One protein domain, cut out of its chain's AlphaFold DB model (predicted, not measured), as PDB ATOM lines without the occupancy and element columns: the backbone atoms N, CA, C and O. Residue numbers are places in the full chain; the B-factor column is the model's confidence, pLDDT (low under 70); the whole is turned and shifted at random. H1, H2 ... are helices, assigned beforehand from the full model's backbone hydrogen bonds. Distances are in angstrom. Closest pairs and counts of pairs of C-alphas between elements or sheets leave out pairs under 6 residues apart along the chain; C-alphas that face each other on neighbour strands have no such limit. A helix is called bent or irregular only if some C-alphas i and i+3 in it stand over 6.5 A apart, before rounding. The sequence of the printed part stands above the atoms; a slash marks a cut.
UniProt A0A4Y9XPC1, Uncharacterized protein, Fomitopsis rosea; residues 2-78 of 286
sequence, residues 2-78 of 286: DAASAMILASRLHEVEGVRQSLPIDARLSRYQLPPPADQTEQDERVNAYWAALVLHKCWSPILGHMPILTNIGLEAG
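Overview. This is residues 2 to 78 of the 286 residues of an uncharacterized protein of Fomitopsis rosea (UniProt A0A4Y9XPC1). One long helix, H4, makes the longest axis, and two short helices, H1 and H2, pack on it one after the other, H2 nearer its first end and H1 further along. The small helix H3 packs on H1, apart from H4, and after H4 the tail of residues 65 to 78, with no named element, folds back from the helix's last end. The printed part has 77 residues with four named helices, in the order H1, H2, H3, H4, and no named strand; the class is all helix. The whole is compact, with a radius of gyration of the C-alphas of 12.5 A, and the C-alphas span 38 by 29 by 18 A.

Arrangement. Start near the first printed residue with H1, residues 3 to 10, and compare it with H4, residues 40 to 64. They touch, with the C-alphas of Ala 4 and Ala 53 the closest at 5.2 A, and H4 does so with residues 50 to 57 alone. Their lines stand at a steep tilt of 43 degrees, and they run opposite ways. Go on to H2, residues 13 to 17, which is close to H1 but not clearly touching it; their closest C-alphas, those of Ile 8 and His 14, are 6.4 A apart. H2 touches H4, which touches it with residues 43 to 50 alone, and the closest C-alphas are those of Leu 13 and Tyr 50, at 5.4 A. Next comes H3, residues 29 to 32, which touches H1, with the C-alphas of Ala 10 and Leu 29 closest at 4.9 A. H3 is apart from H2 and from H4. In the backbone, every O i to N i+4 pair of H1 is within hydrogen-bond range, against 19 of 21 in H4 and 0 of 1 in H2, where 1 of 2 O i to N i+3 pairs is within range; H3 is too short for an O i to N i+4 pair.

Along the chain. Find C-alpha 3 at (168.764, 131.864, 175.275); from there H1 runs 10.1 A to C-alpha 10. H2 measures 8.1 A and is neither bent nor irregular, but only just: C-alphas 14 and 17 are 6.4 A apart. H3 measures 5.9 A. Look for C-alpha 40 at (154.179, 111.737, 184.116), where H4 begins; it runs 35.6 A to C-alpha 64 at (171.802, 142.496, 180.610). H4 is only just irregular, with C-alphas 59 and 62 at 6.7 A.

Size, cuts and confidence. The C-alphas farthest apart are those of Asp 39 and Gly 65, at 38.9 A. The printed part has no cut. The link from H1 to H2 is tight, that from H2 to H3 is long, with 11 residues, and that from H3 to H4 is short, with 7. The mean pLDDT of the printed part is 77.1; look at residues 16 to 30 and 71 to 78 for values under 70.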
ATOM      1  N   ASP A   2     166.965 136.368 174.520       82.62
ATOM      2  CA  ASP A   2     167.961 135.614 175.287       82.62
ATOM      3  C   ASP A   2     167.768 134.099 175.102       82.62
ATOM      4  O   ASP A   2     166.730 133.642 174.613       82.62
ATOM      5  N   ALA A   3     168.789 133.315 175.455       83.94
ATOM      6  CA  ALA A   3     168.764 131.864 175.275       83.94
ATOM      7  C   ALA A   3     167.626 131.202 176.071       83.94
ATOM      8  O   ALA A   3     166.987 130.285 175.569       83.94
ATOM      9  N   ALA A   4     167.325 131.703 177.273       84.75
ATOM     10  CA  ALA A   4     166.261 131.173 178.120       84.75
ATOM     11  C   ALA A   4     164.866 131.350 177.489       84.75
ATOM     12  O   ALA A   4     164.101 130.390 177.410       84.75
ATOM     13  N   SER A   5     164.551 132.536 176.956       82.25
ATOM     14  CA  SER A   5     163.295 132.767 176.225       82.25
ATOM     15  C   SER A   5     163.233 131.941 174.948       82.25
ATOM     16  O   SER A   5     162.177 131.405 174.616       82.25
ATOM     17  N   ALA A   6     164.356 131.838 174.228       84.62
ATOM     18  CA  ALA A   6     164.443 131.013 173.030       84.62
ATOM     19  C   ALA A   6     164.140 129.550 173.360       84.62
ATOM     20  O   ALA A   6     163.336 128.947 172.665       84.62
ATOM     21  N   MET A   7     164.682 129.006 174.452       85.38
ATOM     22  CA  MET A   7     164.375 127.650 174.908       85.38
ATOM     23  C   MET A   7     162.895 127.472 175.270       85.38
ATOM     24  O   MET A   7     162.270 126.530 174.794       85.38
ATOM     25  N   ILE A   8     162.306 128.383 176.055       83.50
ATOM     26  CA  ILE A   8     160.884 128.296 176.447       83.50
ATOM     27  C   ILE A   8     159.964 128.283 175.219       83.50
ATOM     28  O   ILE A   8     158.983 127.534 175.181       83.50
ATOM     29  N   LEU A   9     160.271 129.113 174.219       84.50
ATOM     30  CA  LEU A   9     159.449 129.263 173.020       84.50
ATOM     31  C   LEU A   9     159.700 128.155 171.995       84.50
ATOM     32  O   LEU A   9     158.745 127.595 171.465       84.50
ATOM     33  N   ALA A  10     160.961 127.799 171.749       83.19
ATOM     34  CA  ALA A  10     161.336 126.764 170.791       83.19
ATOM     35  C   ALA A  10     160.855 125.377 171.240       83.19
ATOM     36  O   ALA A  10     160.309 124.625 170.435       83.19
ATOM     37  N   SER A  11     160.976 125.084 172.537       82.56
ATOM     38  CA  SER A  11     160.573 123.803 173.124       82.56
ATOM     39  C   SER A  11     159.112 123.765 173.584       82.56
ATOM     40  O   SER A  11     158.691 122.760 174.153       82.56
ATOM     41  N   ARG A  12     158.335 124.843 173.369       81.62
ATOM     42  CA  ARG A  12     156.925 124.983 173.797       81.62
ATOM     43  C   ARG A  12     156.679 124.646 175.272       81.62
ATOM     44  O   ARG A  12     155.609 124.183 175.651       81.62
ATOM     45  N   LEU A  13     157.653 124.933 176.132       80.75
ATOM     46  CA  LEU A  13     157.567 124.609 177.560       80.75
ATOM     47  C   LEU A  13     156.416 125.343 178.271       80.75
ATOM     48  O   LEU A  13     155.929 124.878 179.291       80.75
ATOM     49  N   HIS A  14     155.939 126.453 177.704       76.19
ATOM     50  CA  HIS A  14     154.776 127.197 178.191       76.19
ATOM     51  C   HIS A  14     153.434 126.470 177.972       76.19
ATOM     52  O   HIS A  14     152.474 126.747 178.685       76.19
ATOM     53  N   GLU A  15     153.345 125.529 177.021       79.88
ATOM     54  CA  GLU A  15     152.112 124.766 176.755       79.88
ATOM     55  C   GLU A  15     151.860 123.678 177.817       79.88
ATOM     56  O   GLU A  15     150.733 123.208 177.975       79.88
ATOM     57  N   VAL A  16     152.901 123.302 178.565       69.62
ATOM     58  CA  VAL A  16     152.920 122.181 179.519       69.62
ATOM     59  C   VAL A  16     152.013 122.435 180.733       69.62
ATOM     60  O   VAL A  16     151.438 121.491 181.266       69.62
ATOM     61  N   GLU A  17     151.813 123.696 181.130       62.78
ATOM     62  CA  GLU A  17     150.930 124.072 182.251       62.78
ATOM     63  C   GLU A  17     149.488 124.405 181.824       62.78
ATOM     64  O   GLU A  17     148.710 124.942 182.607       62.78
ATOM     65  N   GLY A  18     149.096 124.124 180.575       58.12
ATOM     66  CA  GLY A  18     147.741 124.428 180.095       58.12
ATOM     67  C   GLY A  18     147.462 125.925 179.898       58.12
ATOM     68  O   GLY A  18     146.360 126.299 179.490       58.12
ATOM     69  N   VAL A  19     148.466 126.785 180.102       53.44
ATOM     70  CA  VAL A  19     148.425 128.213 179.775       53.44
ATOM     71  C   VAL A  19     148.526 128.353 178.255       53.44
ATOM     72  O   VAL A  19     149.596 128.542 177.679       53.44
ATOM     73  N   ARG A  20     147.388 128.214 177.569       50.59
ATOM     74  CA  ARG A  20     147.287 128.402 176.116       50.59
ATOM     75  C   ARG A  20     147.432 129.882 175.762       50.59
ATOM     76  O   ARG A  20     146.448 130.560 175.485       50.59
ATOM     77  N   GLN A  21     148.657 130.391 175.748       53.88
ATOM     78  CA  GLN A  21     148.971 131.657 175.091       53.88
ATOM     79  C   GLN A  21     149.448 131.362 173.670       53.88
ATOM     80  O   GLN A  21     150.547 130.858 173.462       53.88
ATOM     81  N   SER A  22     148.614 131.672 172.674       49.84
ATOM     82  CA  SER A  22     149.002 131.588 171.265       49.84
ATOM     83  C   SER A  22     149.913 132.766 170.919       49.84
ATOM     84  O   SER A  22     149.455 133.811 170.454       49.84
ATOM     85  N   LEU A  23     151.207 132.619 171.183       58.84
ATOM     86  CA  LEU A  23     152.206 133.543 170.662       58.84
ATOM     87  C   LEU A  23     152.456 133.228 169.175       58.84
ATOM     88  O   LEU A  23     152.491 132.056 168.798       58.84
ATOM     89  N   PRO A  24     152.631 134.239 168.307       57.06
ATOM     90  CA  PRO A  24     153.051 134.013 166.930       57.06
ATOM     91  C   PRO A  24     154.493 133.482 166.929       57.06
ATOM     92  O   PRO A  24     155.448 134.239 167.092       57.06
ATOM     93  N   ILE A  25     154.649 132.159 166.812       59.22
ATOM     94  CA  ILE A  25     155.955 131.489 166.792       59.22
ATOM     95  C   ILE A  25     156.505 131.495 165.363       59.22
ATOM     96  O   ILE A  25     155.845 131.073 164.415       59.22
ATOM     97  N   ASP A  26     157.748 131.949 165.232       66.62
ATOM     98  CA  ASP A  26     158.505 131.975 163.984       66.62
ATOM     99  C   ASP A  26     158.734 130.545 163.448       66.62
ATOM    100  O   ASP A  26     159.170 129.661 164.191       66.62
ATOM    101  N   ALA A  27     158.490 130.293 162.156       63.22
ATOM    102  CA  ALA A  27     158.503 128.941 161.561       63.22
ATOM    103  C   ALA A  27     159.858 128.206 161.684       63.22
ATOM    104  O   ALA A  27     159.951 126.989 161.515       63.22
ATOM    105  N   ARG A  28     160.937 128.936 161.991       62.06
ATOM    106  CA  ARG A  28     162.268 128.366 162.253       62.06
ATOM    107  C   ARG A  28     162.365 127.663 163.609       62.06
ATOM    108  O   ARG A  28     163.173 126.748 163.748       62.06
ATOM    109  N   LEU A  29     161.544 128.055 164.584       65.25
ATOM    110  CA  LEU A  29     161.535 127.469 165.927       65.25
ATOM    111  C   LEU A  29     160.813 126.115 165.973       65.25
ATOM    112  O   LEU A  29     161.040 125.338 166.895       65.25
ATOM    113  N   SER A  30     160.034 125.772 164.941       65.25
ATOM    114  CA  SER A  30     159.311 124.497 164.833       65.25
ATOM    115  C   SER A  30     160.217 123.258 164.869       65.25
ATOM    116  O   SER A  30     159.745 122.172 165.184       65.25
ATOM    117  N   ARG A  31     161.520 123.399 164.576       74.31
ATOM    118  CA  ARG A  31     162.488 122.283 164.612       74.31
ATOM    119  C   ARG A  31     162.856 121.820 166.021       74.31
ATOM    120  O   ARG A  31     163.426 120.746 166.160       74.31
ATOM    121  N   TYR A  32     162.560 122.624 167.038       79.00
ATOM    122  CA  TYR A  32     162.881 122.329 168.435       79.00
ATOM    123  C   TYR A  32     161.652 121.897 169.240       79.00
ATOM    124  O   TYR A  32     161.720 121.794 170.462       79.00
ATOM    125  N   GLN A  33     160.534 121.632 168.560       82.94
ATOM    126  CA  GLN A  33     159.319 121.160 169.200       82.94
ATOM    127  C   GLN A  33     159.557 119.776 169.812       82.94
ATOM    128  O   GLN A  33     159.859 118.814 169.105       82.94
ATOM    129  N   LEU A  34     159.414 119.687 171.133       84.69
ATOM    130  CA  LEU A  34     159.478 118.418 171.844       84.69
ATOM    131  C   LEU A  34     158.265 117.548 171.458       84.69
ATOM    132  O   LEU A  34     157.165 118.089 171.285       84.69
ATOM    133  N   PRO A  35     158.422 116.214 171.336       89.19
ATOM    134  CA  PRO A  35     157.278 115.313 171.202       89.19
ATOM    135  C   PRO A  35     156.373 115.416 172.446       89.19
ATOM    136  O   PRO A  35     156.807 115.961 173.462       89.19
ATOM    137  N   PRO A  36     155.129 114.913 172.427       88.00
ATOM    138  CA  PRO A  36     154.331 114.784 173.650       88.00
ATOM    139  C   PRO A  36     155.104 114.026 174.747       88.00
ATOM    140  O   PRO A  36     155.915 113.164 174.399       88.00
ATOM    141  N   PRO A  37     154.905 114.351 176.038       90.00
ATOM    142  CA  PRO A  37     155.550 113.627 177.133       90.00
ATOM    143  C   PRO A  37     155.143 112.148 177.092       90.00
ATOM    144  O   PRO A  37     153.970 111.831 176.883       90.00
ATOM    145  N   ALA A  38     156.111 111.252 177.261       94.50
ATOM    146  CA  ALA A  38     155.892 109.811 177.254       94.50
ATOM    147  C   ALA A  38     155.191 109.328 178.531       94.50
ATOM    148  O   ALA A  38     154.402 108.383 178.483       94.50
ATOM    149  N   ASP A  39     155.462 109.985 179.660       93.38
ATOM    150  CA  ASP A  39     154.903 109.663 180.968       93.38
ATOM    151  C   ASP A  39     154.800 110.902 181.883       93.38
ATOM    152  O   ASP A  39     155.096 112.035 181.491       93.38
ATOM    153  N   GLN A  40     154.331 110.681 183.115       88.25
ATOM    154  CA  GLN A  40     154.179 111.737 184.116       88.25
ATOM    155  C   GLN A  40     155.527 112.290 184.601       88.25
ATOM    156  O   GLN A  40     155.626 113.478 184.895       88.25
ATOM    157  N   THR A  41     156.570 111.461 184.667       91.50
ATOM    158  CA  THR A  41     157.895 111.901 185.115       91.50
ATOM    159  C   THR A  41     158.497 112.885 184.118       91.50
ATOM    160  O   THR A  41     158.947 113.955 184.518       91.50
ATOM    161  N   GLU A  42     158.421 112.592 182.819       90.31
ATOM    162  CA  GLU A  42     158.869 113.515 181.774       90.31
ATOM    163  C   GLU A  42     158.052 114.820 181.779       90.31
ATOM    164  O   GLU A  42     158.595 115.908 181.570       90.31
ATOM    165  N   GLN A  43     156.745 114.740 182.042       86.94
ATOM    166  CA  GLN A  43     155.900 115.923 182.197       86.94
ATOM    167  C   GLN A  43     156.381 116.809 183.360       86.94
ATOM    168  O   GLN A  43     156.539 118.020 183.182       86.94
ATOM    169  N   ASP A  44     156.670 116.220 184.520       85.31
ATOM    170  CA  ASP A  44     157.163 116.946 185.696       85.31
ATOM    171  C   ASP A  44     158.554 117.557 185.443       85.31
ATOM    172  O   ASP A  44     158.821 118.705 185.814       85.31
ATOM    173  N   GLU A  45     159.433 116.843 184.736       88.69
ATOM    174  CA  GLU A  45     160.739 117.355 184.306       88.69
ATOM    175  C   GLU A  45     160.610 118.566 183.374       88.69
ATOM    176  O   GLU A  45     161.335 119.554 183.533       88.69
ATOM    177  N   ARG A  46     159.660 118.543 182.432       89.25
ATOM    178  CA  ARG A  46     159.389 119.672 181.528       89.25
ATOM    179  C   ARG A  46     158.836 120.885 182.271       89.25
ATOM    180  O   ARG A  46     159.254 122.007 181.973       89.25
ATOM    181  N   VAL A  47     157.957 120.681 183.255       85.44
ATOM    182  CA  VAL A  47     157.472 121.755 184.143       85.44
ATOM    183  C   VAL A  47     158.640 122.362 184.926       85.44
ATOM    184  O   VAL A  47     158.804 123.581 184.953       85.44
ATOM    185  N   ASN A  48     159.519 121.536 185.493       87.56
ATOM    186  CA  ASN A  48     160.712 122.019 186.188       87.56
ATOM    187  C   ASN A  48     161.646 122.803 185.253       87.56
ATOM    188  O   ASN A  48     162.134 123.879 185.612       87.56
ATOM    189  N   ALA A  49     161.865 122.312 184.032       88.94
ATOM    190  CA  ALA A  49     162.673 122.998 183.027       88.94
ATOM    191  C   ALA A  49     162.077 124.360 182.638       88.94
ATOM    192  O   ALA A  49     162.819 125.341 182.520       88.94
ATOM    193  N   TYR A  50     160.751 124.444 182.491       88.44
ATOM    194  CA  TYR A  50     160.037 125.696 182.245       88.44
ATOM    195  C   TYR A  50     160.321 126.729 183.344       88.44
ATOM    196  O   TYR A  50     160.789 127.834 183.053       88.44
ATOM    197  N   TRP A  51     160.103 126.362 184.610       88.81
ATOM    198  CA  TRP A  51     160.292 127.277 185.734       88.81
ATOM    199  C   TRP A  51     161.753 127.703 185.906       88.81
ATOM    200  O   TRP A  51     162.026 128.880 186.151       88.81
ATOM    201  N   ALA A  52     162.706 126.789 185.706       90.75
ATOM    202  CA  ALA A  52     164.132 127.108 185.732       90.75
ATOM    203  C   ALA A  52     164.523 128.100 184.626       90.75
ATOM    204  O   ALA A  52     165.214 129.088 184.890       90.75
ATOM    205  N   ALA A  53     164.043 127.884 183.398       89.88
ATOM    206  CA  ALA A  53     164.281 128.805 182.295       89.88
ATOM    207  C   ALA A  53     163.632 130.174 182.554       89.88
ATOM    208  O   ALA A  53     164.233 131.207 182.250       89.88
ATOM    209  N   LEU A  54     162.447 130.209 183.174       87.38
ATOM    210  CA  LEU A  54     161.778 131.458 183.526       87.38
ATOM    211  C   LEU A  54     162.565 132.245 184.585       87.38
ATOM    212  O   LEU A  54     162.749 133.452 184.418       87.38
ATOM    213  N   VAL A  55     163.076 131.579 185.630       91.25
ATOM    214  CA  VAL A  55     163.972 132.196 186.629       91.25
ATOM    215  C   VAL A  55     165.182 132.818 185.939       91.25
ATOM    216  O   VAL A  55     165.471 133.992 186.160       91.25
ATOM    217  N   LEU A  56     165.858 132.064 185.065       91.38
ATOM    218  CA  LEU A  56     167.022 132.564 184.334       91.38
ATOM    219  C   LEU A  56     166.665 133.787 183.487       91.38
ATOM    220  O   LEU A  56     167.312 134.826 183.605       91.38
ATOM    221  N   HIS A  57     165.600 133.710 182.691       89.50
ATOM    222  CA  HIS A  57     165.154 134.836 181.878       89.50
ATOM    223  C   HIS A  57     164.904 136.092 182.732       89.50
ATOM    224  O   HIS A  57     165.400 137.179 182.424       89.50
ATOM    225  N   LYS A  58     164.166 135.949 183.839       89.62
ATOM    226  CA  LYS A  58     163.738 137.072 184.683       89.62
ATOM    227  C   LYS A  58     164.852 137.658 185.549       89.62
ATOM    228  O   LYS A  58     164.881 138.873 185.730       89.62
ATOM    229  N   CYS A  59     165.774 136.841 186.056       91.31
ATOM    230  CA  CYS A  59     166.912 137.330 186.836       91.31
ATOM    231  C   CYS A  59     167.963 138.013 185.955       91.31
ATOM    232  O   CYS A  59     168.543 139.016 186.365       91.31
ATOM    233  N   TRP A  60     168.198 137.502 184.743       91.56
ATOM    234  CA  TRP A  60     169.267 138.005 183.879       91.56
ATOM    235  C   TRP A  60     168.839 139.128 182.935       91.56
ATOM    236  O   TRP A  60     169.692 139.924 182.547       91.56
ATOM    237  N   SER A  61     167.551 139.264 182.602       89.69
ATOM    238  CA  SER A  61     167.085 140.362 181.736       89.69
ATOM    239  C   SER A  61     167.469 141.753 182.276       89.69
ATOM    240  O   SER A  61     168.106 142.501 181.530       89.69
ATOM    241  N   PRO A  62     167.223 142.093 183.564       86.75
ATOM    242  CA  PRO A  62     167.653 143.376 184.129       86.75
ATOM    243  C   PRO A  62     169.174 143.564 184.122       86.75
ATOM    244  O   PRO A  62     169.658 144.660 183.861       86.75
ATOM    245  N   ILE A  63     169.928 142.490 184.379       88.19
ATOM    246  CA  ILE A  63     171.399 142.504 184.423       88.19
ATOM    247  C   ILE A  63     171.977 142.844 183.047       88.19
ATOM    248  O   ILE A  63     172.946 143.589 182.941       88.19
ATOM    249  N   LEU A  64     171.374 142.297 181.992       87.75
ATOM    250  CA  LEU A  64     171.802 142.496 180.610       87.75
ATOM    251  C   LEU A  64     171.206 143.762 179.972       87.75
ATOM    252  O   LEU A  64     171.516 144.059 178.823       87.75
ATOM    253  N   GLY A  65     170.350 144.499 180.687       84.25
ATOM    254  CA  GLY A  65     169.653 145.668 180.143       84.25
ATOM    255  C   GLY A  65     168.634 145.317 179.053       84.25
ATOM    256  O   GLY A  65     168.325 146.148 178.202       84.25
ATOM    257  N   HIS A  66     168.124 144.084 179.047       84.25
ATOM    258  CA  HIS A  66     167.124 143.629 178.087       84.25
ATOM    259  C   HIS A  66     165.715 143.719 178.677       84.25
ATOM    260  O   HIS A  66     165.487 143.371 179.835       84.25
ATOM    261  N   MET A  67     164.747 144.114 177.846       78.38
ATOM    262  CA  MET A  67     163.332 143.967 178.184       78.38
ATOM    263  C   MET A  67     162.973 142.475 178.230       78.38
ATOM    264  O   MET A  67     163.205 141.772 177.238       78.38
ATOM    265  N   PRO A  68     162.399 141.972 179.333       76.06
ATOM    266  CA  PRO A  68     161.924 140.598 179.391       76.06
ATOM    267  C   PRO A  68     160.769 140.409 178.396       76.06
ATOM    268  O   PRO A  68     159.763 141.109 178.465       76.06
ATOM    269  N   ILE A  69     160.893 139.450 177.477       76.00
ATOM    270  CA  ILE A  69     159.879 139.189 176.440       76.00
ATOM    271  C   ILE A  69     158.642 138.514 177.055       76.00
ATOM    272  O   ILE A  69     157.516 138.750 176.628       76.00
ATOM    273  N   LEU A  70     158.836 137.694 178.091       70.38
ATOM    274  CA  LEU A  70     157.773 136.909 178.724       70.38
ATOM    275  C   LEU A  70     157.151 137.679 179.898       70.38
ATOM    276  O   LEU A  70     157.394 137.349 181.056       70.38
ATOM    277  N   THR A  71     156.408 138.753 179.643       64.50
ATOM    278  CA  THR A  71     155.963 139.703 180.686       64.50
ATOM    279  C   THR A  71     154.922 139.137 181.669       64.50
ATOM    280  O   THR A  71     155.038 139.422 182.859       64.50
ATOM    281  N   ASN A  72     154.015 138.244 181.238       57.75
ATOM    282  CA  ASN A  72     152.831 137.840 182.033       57.75
ATOM    283  C   ASN A  72     152.817 136.398 182.584       57.75
ATOM    284  O   ASN A  72     151.974 136.064 183.412       57.75
ATOM    285  N   ILE A  73     153.739 135.526 182.172       54.41
ATOM    286  CA  ILE A  73     153.543 134.065 182.314       54.41
ATOM    287  C   ILE A  73     153.818 133.530 183.742       54.41
ATOM    288  O   ILE A  73     153.411 132.430 184.088       54.41
ATOM    289  N   GLY A  74     154.463 134.312 184.616       48.88
ATOM    290  CA  GLY A  74     154.838 133.868 185.973       48.88
ATOM    291  C   GLY A  74     153.919 134.321 187.111       48.88
ATOM    292  O   GLY A  74     154.123 133.920 188.255       48.88
ATOM    293  N   LEU A  75     152.952 135.200 186.835       53.25
ATOM    294  CA  LEU A  75     152.133 135.835 187.875       53.25
ATOM    295  C   LEU A  75     150.740 135.208 187.997       53.25
ATOM    296  O   LEU A  75     150.203 135.176 189.102       53.25
ATOM    297  N   GLU A  76     150.211 134.658 186.901       51.31
ATOM    298  CA  GLU A  76     148.884 134.023 186.831       51.31
ATOM    299  C   GLU A  76     148.935 132.486 186.827       51.31
ATOM    300  O   GLU A  76     147.955 131.833 187.157       51.31
ATOM    301  N   ALA A  77     150.086 131.871 186.532       42.50
ATOM    302  CA  ALA A  77     150.228 130.406 186.489       42.50
ATOM    303  C   ALA A  77     150.113 129.716 187.872       42.50
ATOM    304  O   ALA A  77     150.044 128.495 187.963       42.50
ATOM    305  N   GLY A  78     150.035 130.489 188.962       41.16
ATOM    306  CA  GLY A  78     149.641 129.996 190.289       41.16
ATOM    307  C   GLY A  78     148.136 130.089 190.574       41.16
ATOM    308  O   GLY A  78     147.715 129.722 191.666       41.16
TER     309      GLY A  78